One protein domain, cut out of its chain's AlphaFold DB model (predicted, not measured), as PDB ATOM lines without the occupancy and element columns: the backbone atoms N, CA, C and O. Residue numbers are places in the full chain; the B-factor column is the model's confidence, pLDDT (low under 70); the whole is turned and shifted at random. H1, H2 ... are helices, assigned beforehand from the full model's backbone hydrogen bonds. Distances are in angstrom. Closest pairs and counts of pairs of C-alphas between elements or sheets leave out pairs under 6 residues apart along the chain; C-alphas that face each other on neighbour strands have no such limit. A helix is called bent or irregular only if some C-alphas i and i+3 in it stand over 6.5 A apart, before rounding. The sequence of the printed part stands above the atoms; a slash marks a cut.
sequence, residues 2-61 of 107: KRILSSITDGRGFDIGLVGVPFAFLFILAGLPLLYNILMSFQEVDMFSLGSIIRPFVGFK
ATOM      1  N   LYS A   2     132.340 123.389 137.983       55.44
ATOM      2  CA  LYS A   2     131.516 122.270 138.520       55.44
ATOM      3  C   LYS A   2     130.098 122.129 137.918       55.44
ATOM      4  O   LYS A   2     129.552 121.033 137.883       55.44
ATOM      5  N   ARG A   3     129.517 123.221 137.407       57.25
ATOM      6  CA  ARG A   3     128.170 123.258 136.800       57.25
ATOM      7  C   ARG A   3     128.105 122.669 135.376       57.25
ATOM      8  O   ARG A   3     127.079 122.139 134.986       57.25
ATOM      9  N   ILE A   4     129.211 122.733 134.626       61.00
ATOM     10  CA  ILE A   4     129.326 122.132 133.281       61.00
ATOM     11  C   ILE A   4     129.570 120.625 133.414       61.00
ATOM     12  O   ILE A   4     128.937 119.832 132.731       61.00
ATOM     13  N   LEU A   5     130.428 120.234 134.363       60.38
ATOM     14  CA  LEU A   5     130.694 118.829 134.685       60.38
ATOM     15  C   LEU A   5     129.445 118.101 135.198       60.38
ATOM     16  O   LEU A   5     129.180 116.995 134.749       60.38
ATOM     17  N   SER A   6     128.649 118.742 136.064       57.75
ATOM     18  CA  SER A   6     127.380 118.157 136.524       57.75
ATOM     19  C   SER A   6     126.353 118.032 135.406       57.75
ATOM     20  O   SER A   6     125.659 117.034 135.389       57.75
ATOM     21  N   SER A   7     126.309 118.961 134.441       58.25
ATOM     22  CA  SER A   7     125.423 118.869 133.270       58.25
ATOM     23  C   SER A   7     125.791 117.736 132.305       58.25
ATOM     24  O   SER A   7     124.906 117.254 131.612       58.25
ATOM     25  N   ILE A   8     127.063 117.325 132.231       58.50
ATOM     26  CA  ILE A   8     127.507 116.174 131.418       58.50
ATOM     27  C   ILE A   8     127.177 114.849 132.120       58.50
ATOM     28  O   ILE A   8     126.964 113.840 131.458       58.50
ATOM     29  N   THR A   9     127.110 114.851 133.453       65.94
ATOM     30  CA  THR A   9     126.695 113.689 134.257       65.94
ATOM     31  C   THR A   9     125.196 113.669 134.584       65.94
ATOM     32  O   THR A   9     124.708 112.658 135.080       65.94
ATOM     33  N   ASP A  10     124.469 114.763 134.332       65.62
ATOM     34  CA  ASP A  10     123.007 114.839 134.427       65.62
ATOM     35  C   ASP A  10     122.411 114.275 133.135       65.62
ATOM     36  O   ASP A  10     122.812 114.685 132.040       65.62
ATOM     37  N   GLY A  11     121.437 113.367 133.250       66.69
ATOM     38  CA  GLY A  11     120.924 112.583 132.116       66.69
ATOM     39  C   GLY A  11     120.587 113.432 130.886       66.69
ATOM     40  O   GLY A  11     120.987 113.103 129.780       66.69
ATOM     41  N   ARG A  12     120.000 114.620 131.076       71.62
ATOM     42  CA  ARG A  12     119.607 115.501 129.963       71.62
ATOM     43  C   ARG A  12     120.772 116.052 129.134       71.62
ATOM     44  O   ARG A  12     120.622 116.194 127.926       71.62
ATOM     45  N   GLY A  13     121.903 116.412 129.744       76.50
ATOM     46  CA  GLY A  13     123.049 116.934 128.983       76.50
ATOM     47  C   GLY A  13     123.864 115.818 128.331       76.50
ATOM     48  O   GLY A  13     124.376 116.001 127.225       76.50
ATOM     49  N   PHE A  14     123.905 114.646 128.969       79.56
ATOM     50  CA  PHE A  14     124.438 113.424 128.376       79.56
ATOM     51  C   PHE A  14     123.625 112.985 127.146       79.56
ATOM     52  O   PHE A  14     124.207 112.758 126.087       79.56
ATOM     53  N   ASP A  15     122.291 112.974 127.241       83.56
ATOM     54  CA  ASP A  15     121.383 112.601 126.147       83.56
ATOM     55  C   ASP A  15     121.520 113.542 124.938       83.56
ATOM     56  O   ASP A  15     121.591 113.096 123.790       83.56
ATOM     57  N   ILE A  16     121.626 114.855 125.184       87.12
ATOM     58  CA  ILE A  16     121.862 115.848 124.124       87.12
ATOM     59  C   ILE A  16     123.219 115.620 123.457       87.12
ATOM     60  O   ILE A  16     123.320 115.753 122.241       87.12
ATOM     61  N   GLY A  17     124.258 115.259 124.212       87.62
ATOM     62  CA  GLY A  17     125.551 114.890 123.638       87.62
ATOM     63  C   GLY A  17     125.461 113.629 122.775       87.62
ATOM     64  O   GLY A  17     125.972 113.609 121.654       87.62
ATOM     65  N   LEU A  18     124.758 112.605 123.265       91.31
ATOM     66  CA  LEU A  18     124.619 111.304 122.612       91.31
ATOM     67  C   LEU A  18     123.857 111.392 121.284       91.31
ATOM     68  O   LEU A  18     124.209 110.693 120.339       91.31
ATOM     69  N   VAL A  19     122.867 112.280 121.182       93.75
ATOM     70  CA  VAL A  19     122.140 112.546 119.929       93.75
ATOM     71  C   VAL A  19     122.845 113.611 119.086       93.75
ATOM     72  O   VAL A  19     122.994 113.460 117.873       93.75
ATOM     73  N   GLY A  20     123.312 114.686 119.714       95.31
ATOM     74  CA  GLY A  20     123.892 115.843 119.043       95.31
ATOM     75  C   GLY A  20     125.173 115.517 118.281       95.31
ATOM     76  O   GLY A  20     125.355 116.023 117.177       95.31
ATOM     77  N   VAL A  21     126.031 114.639 118.813       95.19
ATOM     78  CA  VAL A  21     127.285 114.251 118.149       95.19
ATOM     79  C   VAL A  21     127.029 113.483 116.838       95.19
ATOM     80  O   VAL A  21     127.525 113.937 115.805       95.19
ATOM     81  N   PRO A  22     126.232 112.393 116.804       95.94
ATOM     82  CA  PRO A  22     125.857 111.732 115.553       95.94
ATOM     83  C   PRO A  22     125.137 112.653 114.570       95.94
ATOM     84  O   PRO A  22     125.419 112.605 113.377       95.94
ATOM     85  N   PHE A  23     124.237 113.519 115.046       96.25
ATOM     86  CA  PHE A  23     123.538 114.462 114.172       96.25
ATOM     87  C   PHE A  23     124.486 115.480 113.544       96.25
ATOM     88  O   PHE A  23     124.417 115.708 112.339       96.25
ATOM     89  N   ALA A  24     125.395 116.065 114.327       96.31
ATOM     90  CA  ALA A  24     126.409 116.973 113.809       96.31
ATOM     91  C   ALA A  24     127.325 116.258 112.807       96.31
ATOM     92  O   ALA A  24     127.603 116.795 111.738       96.31
ATOM     93  N   PHE A  25     127.732 115.026 113.114       96.12
ATOM     94  CA  PHE A  25     128.521 114.190 112.215       96.12
ATOM     95  C   PHE A  25     127.801 113.941 110.882       96.12
ATOM     96  O   PHE A  25     128.362 114.216 109.821       96.12
ATOM     97  N   LEU A  26     126.543 113.487 110.920       97.25
ATOM     98  CA  LEU A  26     125.726 113.261 109.726       97.25
ATOM     99  C   LEU A  26     125.503 114.556 108.943       97.25
ATOM    100  O   LEU A  26     125.605 114.566 107.718       97.25
ATOM    101  N   PHE A  27     125.234 115.665 109.626       96.50
ATOM    102  CA  PHE A  27     125.015 116.948 108.970       96.50
ATOM    103  C   PHE A  27     126.275 117.448 108.258       96.50
ATOM    104  O   PHE A  27     126.203 117.881 107.111       96.50
ATOM    105  N   ILE A  28     127.439 117.349 108.900       96.88
ATOM    106  CA  ILE A  28     128.703 117.809 108.317       96.88
ATOM    107  C   ILE A  28     129.128 116.901 107.161       96.88
ATOM    108  O   ILE A  28     129.507 117.402 106.107       96.88
ATOM    109  N   LEU A  29     129.061 115.579 107.333       95.38
ATOM    110  CA  LEU A  29     129.617 114.644 106.352       95.38
ATOM    111  C   LEU A  29     128.646 114.221 105.254       95.38
ATOM    112  O   LEU A  29     129.096 113.910 104.159       95.38
ATOM    113  N   ALA A  30     127.340 114.203 105.512       94.50
ATOM    114  CA  ALA A  30     126.333 113.878 104.500       94.50
ATOM    115  C   ALA A  30     125.526 115.114 104.089       94.50
ATOM    116  O   ALA A  30     125.314 115.344 102.900       94.50
ATOM    117  N   GLY A  31     125.123 115.946 105.055       95.75
ATOM    118  CA  GLY A  31     124.318 117.142 104.804       95.75
ATOM    119  C   GLY A  31     125.034 118.190 103.949       95.75
ATOM    120  O   GLY A  31     124.482 118.619 102.937       95.75
ATOM    121  N   LEU A  32     126.269 118.577 104.296       94.50
ATOM    122  CA  LEU A  32     127.012 119.585 103.527       94.50
ATOM    123  C   LEU A  32     127.297 119.139 102.082       94.50
ATOM    124  O   LEU A  32     126.993 119.917 101.175       94.50
ATOM    125  N   PRO A  33     127.796 117.914 101.805       92.69
ATOM    126  CA  PRO A  33     127.956 117.458 100.427       92.69
ATOM    127  C   PRO A  33     126.631 117.362  99.673       92.69
ATOM    128  O   PRO A  33     126.590 117.669  98.486       92.69
ATOM    129  N   LEU A  34     125.535 116.976 100.333       94.50
ATOM    130  CA  LEU A  34     124.218 116.934  99.699       94.50
ATOM    131  C   LEU A  34     123.751 118.335  99.285       94.50
ATOM    132  O   LEU A  34     123.333 118.526  98.146       94.50
ATOM    133  N   LEU A  35     123.879 119.324 100.173       93.00
ATOM    134  CA  LEU A  35     123.570 120.723  99.863       93.00
ATOM    135  C   LEU A  35     124.437 121.246  98.716       93.00
ATOM    136  O   LEU A  35     123.925 121.900  97.810       93.00
ATOM    137  N   TYR A  36     125.727 120.913  98.717       89.69
ATOM    138  CA  TYR A  36     126.624 121.256  97.619       89.69
ATOM    139  C   TYR A  36     126.182 120.620  96.293       89.69
ATOM    140  O   TYR A  36     126.140 121.314  95.283       89.69
ATOM    141  N   ASN A  37     125.774 119.346  96.288       90.75
ATOM    142  CA  ASN A  37     125.240 118.688  95.091       90.75
ATOM    143  C   ASN A  37     123.954 119.355  94.582       90.75
ATOM    144  O   ASN A  37     123.779 119.485  93.374       90.75
ATOM    145  N   ILE A  38     123.079 119.813  95.485       90.88
ATOM    146  CA  ILE A  38     121.876 120.568  95.113       90.88
ATOM    147  C   ILE A  38     122.262 121.906  94.483       90.88
ATOM    148  O   ILE A  38     121.723 122.262  93.448       90.88
ATOM    149  N   LEU A  39     123.203 122.660  95.053       88.94
ATOM    150  CA  LEU A  39     123.654 123.914  94.434       88.94
ATOM    151  C   LEU A  39     124.290 123.661  93.064       88.94
ATOM    152  O   LEU A  39     123.987 124.357  92.093       88.94
ATOM    153  N   MET A  40     125.120 122.623  92.983       87.44
ATOM    154  CA  MET A  40     125.799 122.202  91.768       87.44
ATOM    155  C   MET A  40     124.810 121.791  90.669       87.44
ATOM    156  O   MET A  40     125.067 122.070  89.501       87.44
ATOM    157  N   SER A  41     123.653 121.207  91.001       89.12
ATOM    158  CA  SER A  41     122.650 120.828  89.996       89.12
ATOM    159  C   SER A  41     122.022 122.026  89.270       89.12
ATOM    160  O   SER A  41     121.507 121.852  88.165       89.12
ATOM    161  N   PHE A  42     122.117 123.239  89.831       89.75
ATOM    162  CA  PHE A  42     121.696 124.494  89.190       89.75
ATOM    163  C   PHE A  42     122.849 125.306  88.574       89.75
ATOM    164  O   PHE A  42     122.629 126.386  88.018       89.75
ATOM    165  N   GLN A  43     124.084 124.820  88.682       86.81
ATOM    166  CA  GLN A  43     125.288 125.452  88.143       86.81
ATOM    167  C   GLN A  43     125.804 124.689  86.920       86.81
ATOM    168  O   GLN A  43     125.434 123.544  86.693       86.81
ATOM    169  N   GLU A  44     126.642 125.313  86.098       81.94
ATOM    170  CA  GLU A  44     127.252 124.624  84.954       81.94
ATOM    171  C   GLU A  44     128.245 123.546  85.424       81.94
ATOM    172  O   GLU A  44     129.212 123.836  86.135       81.94
ATOM    173  N   VAL A  45     127.993 122.290  85.045       69.62
ATOM    174  CA  VAL A  45     128.815 121.131  85.420       69.62
ATOM    175  C   VAL A  45     129.327 120.437  84.169       69.62
ATOM    176  O   VAL A  45     128.747 119.478  83.679       69.62
ATOM    177  N   ASP A  46     130.459 120.921  83.687       72.00
ATOM    178  CA  ASP A  46     131.272 120.274  82.665       72.00
ATOM    179  C   ASP A  46     132.505 119.585  83.255       72.00
ATOM    180  O   ASP A  46     132.969 119.962  84.338       72.00
ATOM    181  N   MET A  47     133.097 118.638  82.515       66.69
ATOM    182  CA  MET A  47     134.306 117.902  82.935       66.69
ATOM    183  C   MET A  47     135.462 118.834  83.337       66.69
ATOM    184  O   MET A  47     136.215 118.533  84.260       66.69
ATOM    185  N   PHE A  48     135.559 119.998  82.690       68.69
ATOM    186  CA  PHE A  48     136.559 121.030  82.976       68.69
ATOM    187  C   PHE A  48     136.181 121.947  84.146       68.69
ATOM    188  O   PHE A  48     137.047 122.557  84.765       68.69
ATOM    189  N   SER A  49     134.893 122.032  84.477       67.94
ATOM    190  CA  SER A  49     134.391 122.845  85.587       67.94
ATOM    191  C   SER A  49     134.404 122.101  86.925       67.94
ATOM    192  O   SER A  49     134.262 122.747  87.959       67.94
ATOM    193  N   LEU A  50     134.605 120.770  86.929       62.44
ATOM    194  CA  LEU A  50     134.541 119.915  88.126       62.44
ATOM    195  C   LEU A  50     135.444 120.395  89.278       62.44
ATOM    196  O   LEU A  50     135.051 120.281  90.437       62.44
ATOM    197  N   GLY A  51     136.604 120.979  88.960       65.69
ATOM    198  CA  GLY A  51     137.541 121.548  89.936       65.69
ATOM    199  C   GLY A  51     137.307 123.022  90.299       65.69
ATOM    200  O   GLY A  51     137.984 123.530  91.189       65.69
ATOM    201  N   SER A  52     136.379 123.721  89.636       70.69
ATOM    202  CA  SER A  52     136.072 125.126  89.928       70.69
ATOM    203  C   SER A  52     134.973 125.247  90.984       70.69
ATOM    204  O   SER A  52     133.901 124.647  90.862       70.69
ATOM    205  N   ILE A  53     135.235 126.070  92.002       63.69
ATOM    206  CA  ILE A  53     134.283 126.409  93.072       63.69
ATOM    207  C   ILE A  53     133.279 127.474  92.596       63.69
ATOM    208  O   ILE A  53     132.142 127.511  93.060       63.69
ATOM    209  N   ILE A  54     133.673 128.332  91.647       67.75
ATOM    210  CA  ILE A  54     132.825 129.397  91.102       67.75
ATOM    211  C   ILE A  54     132.355 128.958  89.719       67.75
ATOM    212  O   ILE A  54     133.156 128.833  88.789       67.75
ATOM    213  N   ARG A  55     131.053 128.701  89.598       76.50
ATOM    214  CA  ARG A  55     130.403 128.254  88.363       76.50
ATOM    215  C   ARG A  55     129.220 129.158  88.040       76.50
ATOM    216  O   ARG A  55     128.528 129.590  88.968       76.50
ATOM    217  N   PRO A  56     128.966 129.444  86.755       79.31
ATOM    218  CA  PRO A  56     127.801 130.220  86.365       79.31
ATOM    219  C   PRO A  56     126.518 129.463  86.730       79.31
ATOM    220  O   PRO A  56     126.428 128.240  86.598       79.31
ATOM    221  N   PHE A  57     125.525 130.203  87.225       84.81
ATOM    222  CA  PHE A  57     124.206 129.666  87.541       84.81
ATOM    223  C   PHE A  57     123.409 129.499  86.243       84.81
ATOM    224  O   PHE A  57     123.107 130.482  85.567       84.81
ATOM    225  N   VAL A  58     123.070 128.257  85.896       87.12
ATOM    226  CA  VAL A  58     122.360 127.893  84.656       87.12
ATOM    227  C   VAL A  58     120.897 127.512  84.902       87.12
ATOM    228  O   VAL A  58     120.183 127.126  83.974       87.12
ATOM    229  N   GLY A  59     120.427 127.616  86.149       88.81
ATOM    230  CA  GLY A  59     119.058 127.278  86.528       88.81
ATOM    231  C   GLY A  59     118.743 125.810  86.233       88.81
ATOM    232  O   GLY A  59     119.476 124.918  86.641       88.81
ATOM    233  N   PHE A  60     117.652 125.544  85.511       90.94
ATOM    234  CA  PHE A  60     117.177 124.178  85.241       90.94
ATOM    235  C   PHE A  60     117.780 123.515  83.994       90.94
ATOM    236  O   PHE A  60     117.347 122.425  83.619       90.94
ATOM    237  N   LYS A  61     118.761 124.143  83.335       91.19
ATOM    238  CA  LYS A  61     119.328 123.641  82.073       91.19
ATOM    239  C   LYS A  61     119.804 122.185  82.181       91.19
ATOM    240  O   LYS A  61     119.413 121.368  81.357       91.19
TER     241      LYS A  61
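AT A GLANCE: This is residues 2 to 61 of the 107 residues of the protein "ABC-type sugar transport system permease subunit" of Rhizobium soli (UniProt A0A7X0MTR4). One long helix, H2, makes the length of a rod, with a kink of 34 degrees near residue 27. At one end the short helix H1 turns off to make a corner with it, and at the other end residues 42 to 61 form a loop with no named element. The printed part has 60 residues with two named helices, in the order H1 H2, and no named strand; the class is all helix. The whole is extended, with a radius of gyration of the C-alphas of 19.7 A and spans of 55 by 19 by 15 A.

HOW THE PARTS SIT: Begin with H2, residues 11 to 41, and look at its residues 13 to 14, which alone touch H1, residues 2 to 9. The two helices only just touch, with 3 pairs of C-alphas within 8 A, and they touch only at the corner by their link. Their closest C-alphas are those of Ile 8 and Phe 14, 5.1 A apart. Their lines are about perpendicular, at 76 degrees. In H1 every O i to N i+4 pair is within hydrogen-bond range; in H2, 24 of 27 are.

IN THESE COORDINATES: Find C-alpha 11 at (120.924, 112.583, 132.116); from there H2 runs 43.0 A to C-alpha 41 at (122.650, 120.828, 89.996). H2 is neither bent nor irregular, but only just: C-alphas 29 and 32 are 6.3 A apart. Then find C-alpha 2 at (131.516, 122.270, 138.520), where H1 begins; it runs 10.7 A to C-alpha 9.

THE WHOLE: The C-alphas of Lys 2 and Lys 61, the two farthest apart, are 57.8 A from each other. The printed part has no cut, and the link from H1 to H2 is tight, with 1 residue. Look for pLDDT under 70 at residues 2 to 11, 45, 47 to 51 and 53 to 54; the mean of the printed part is 81.2.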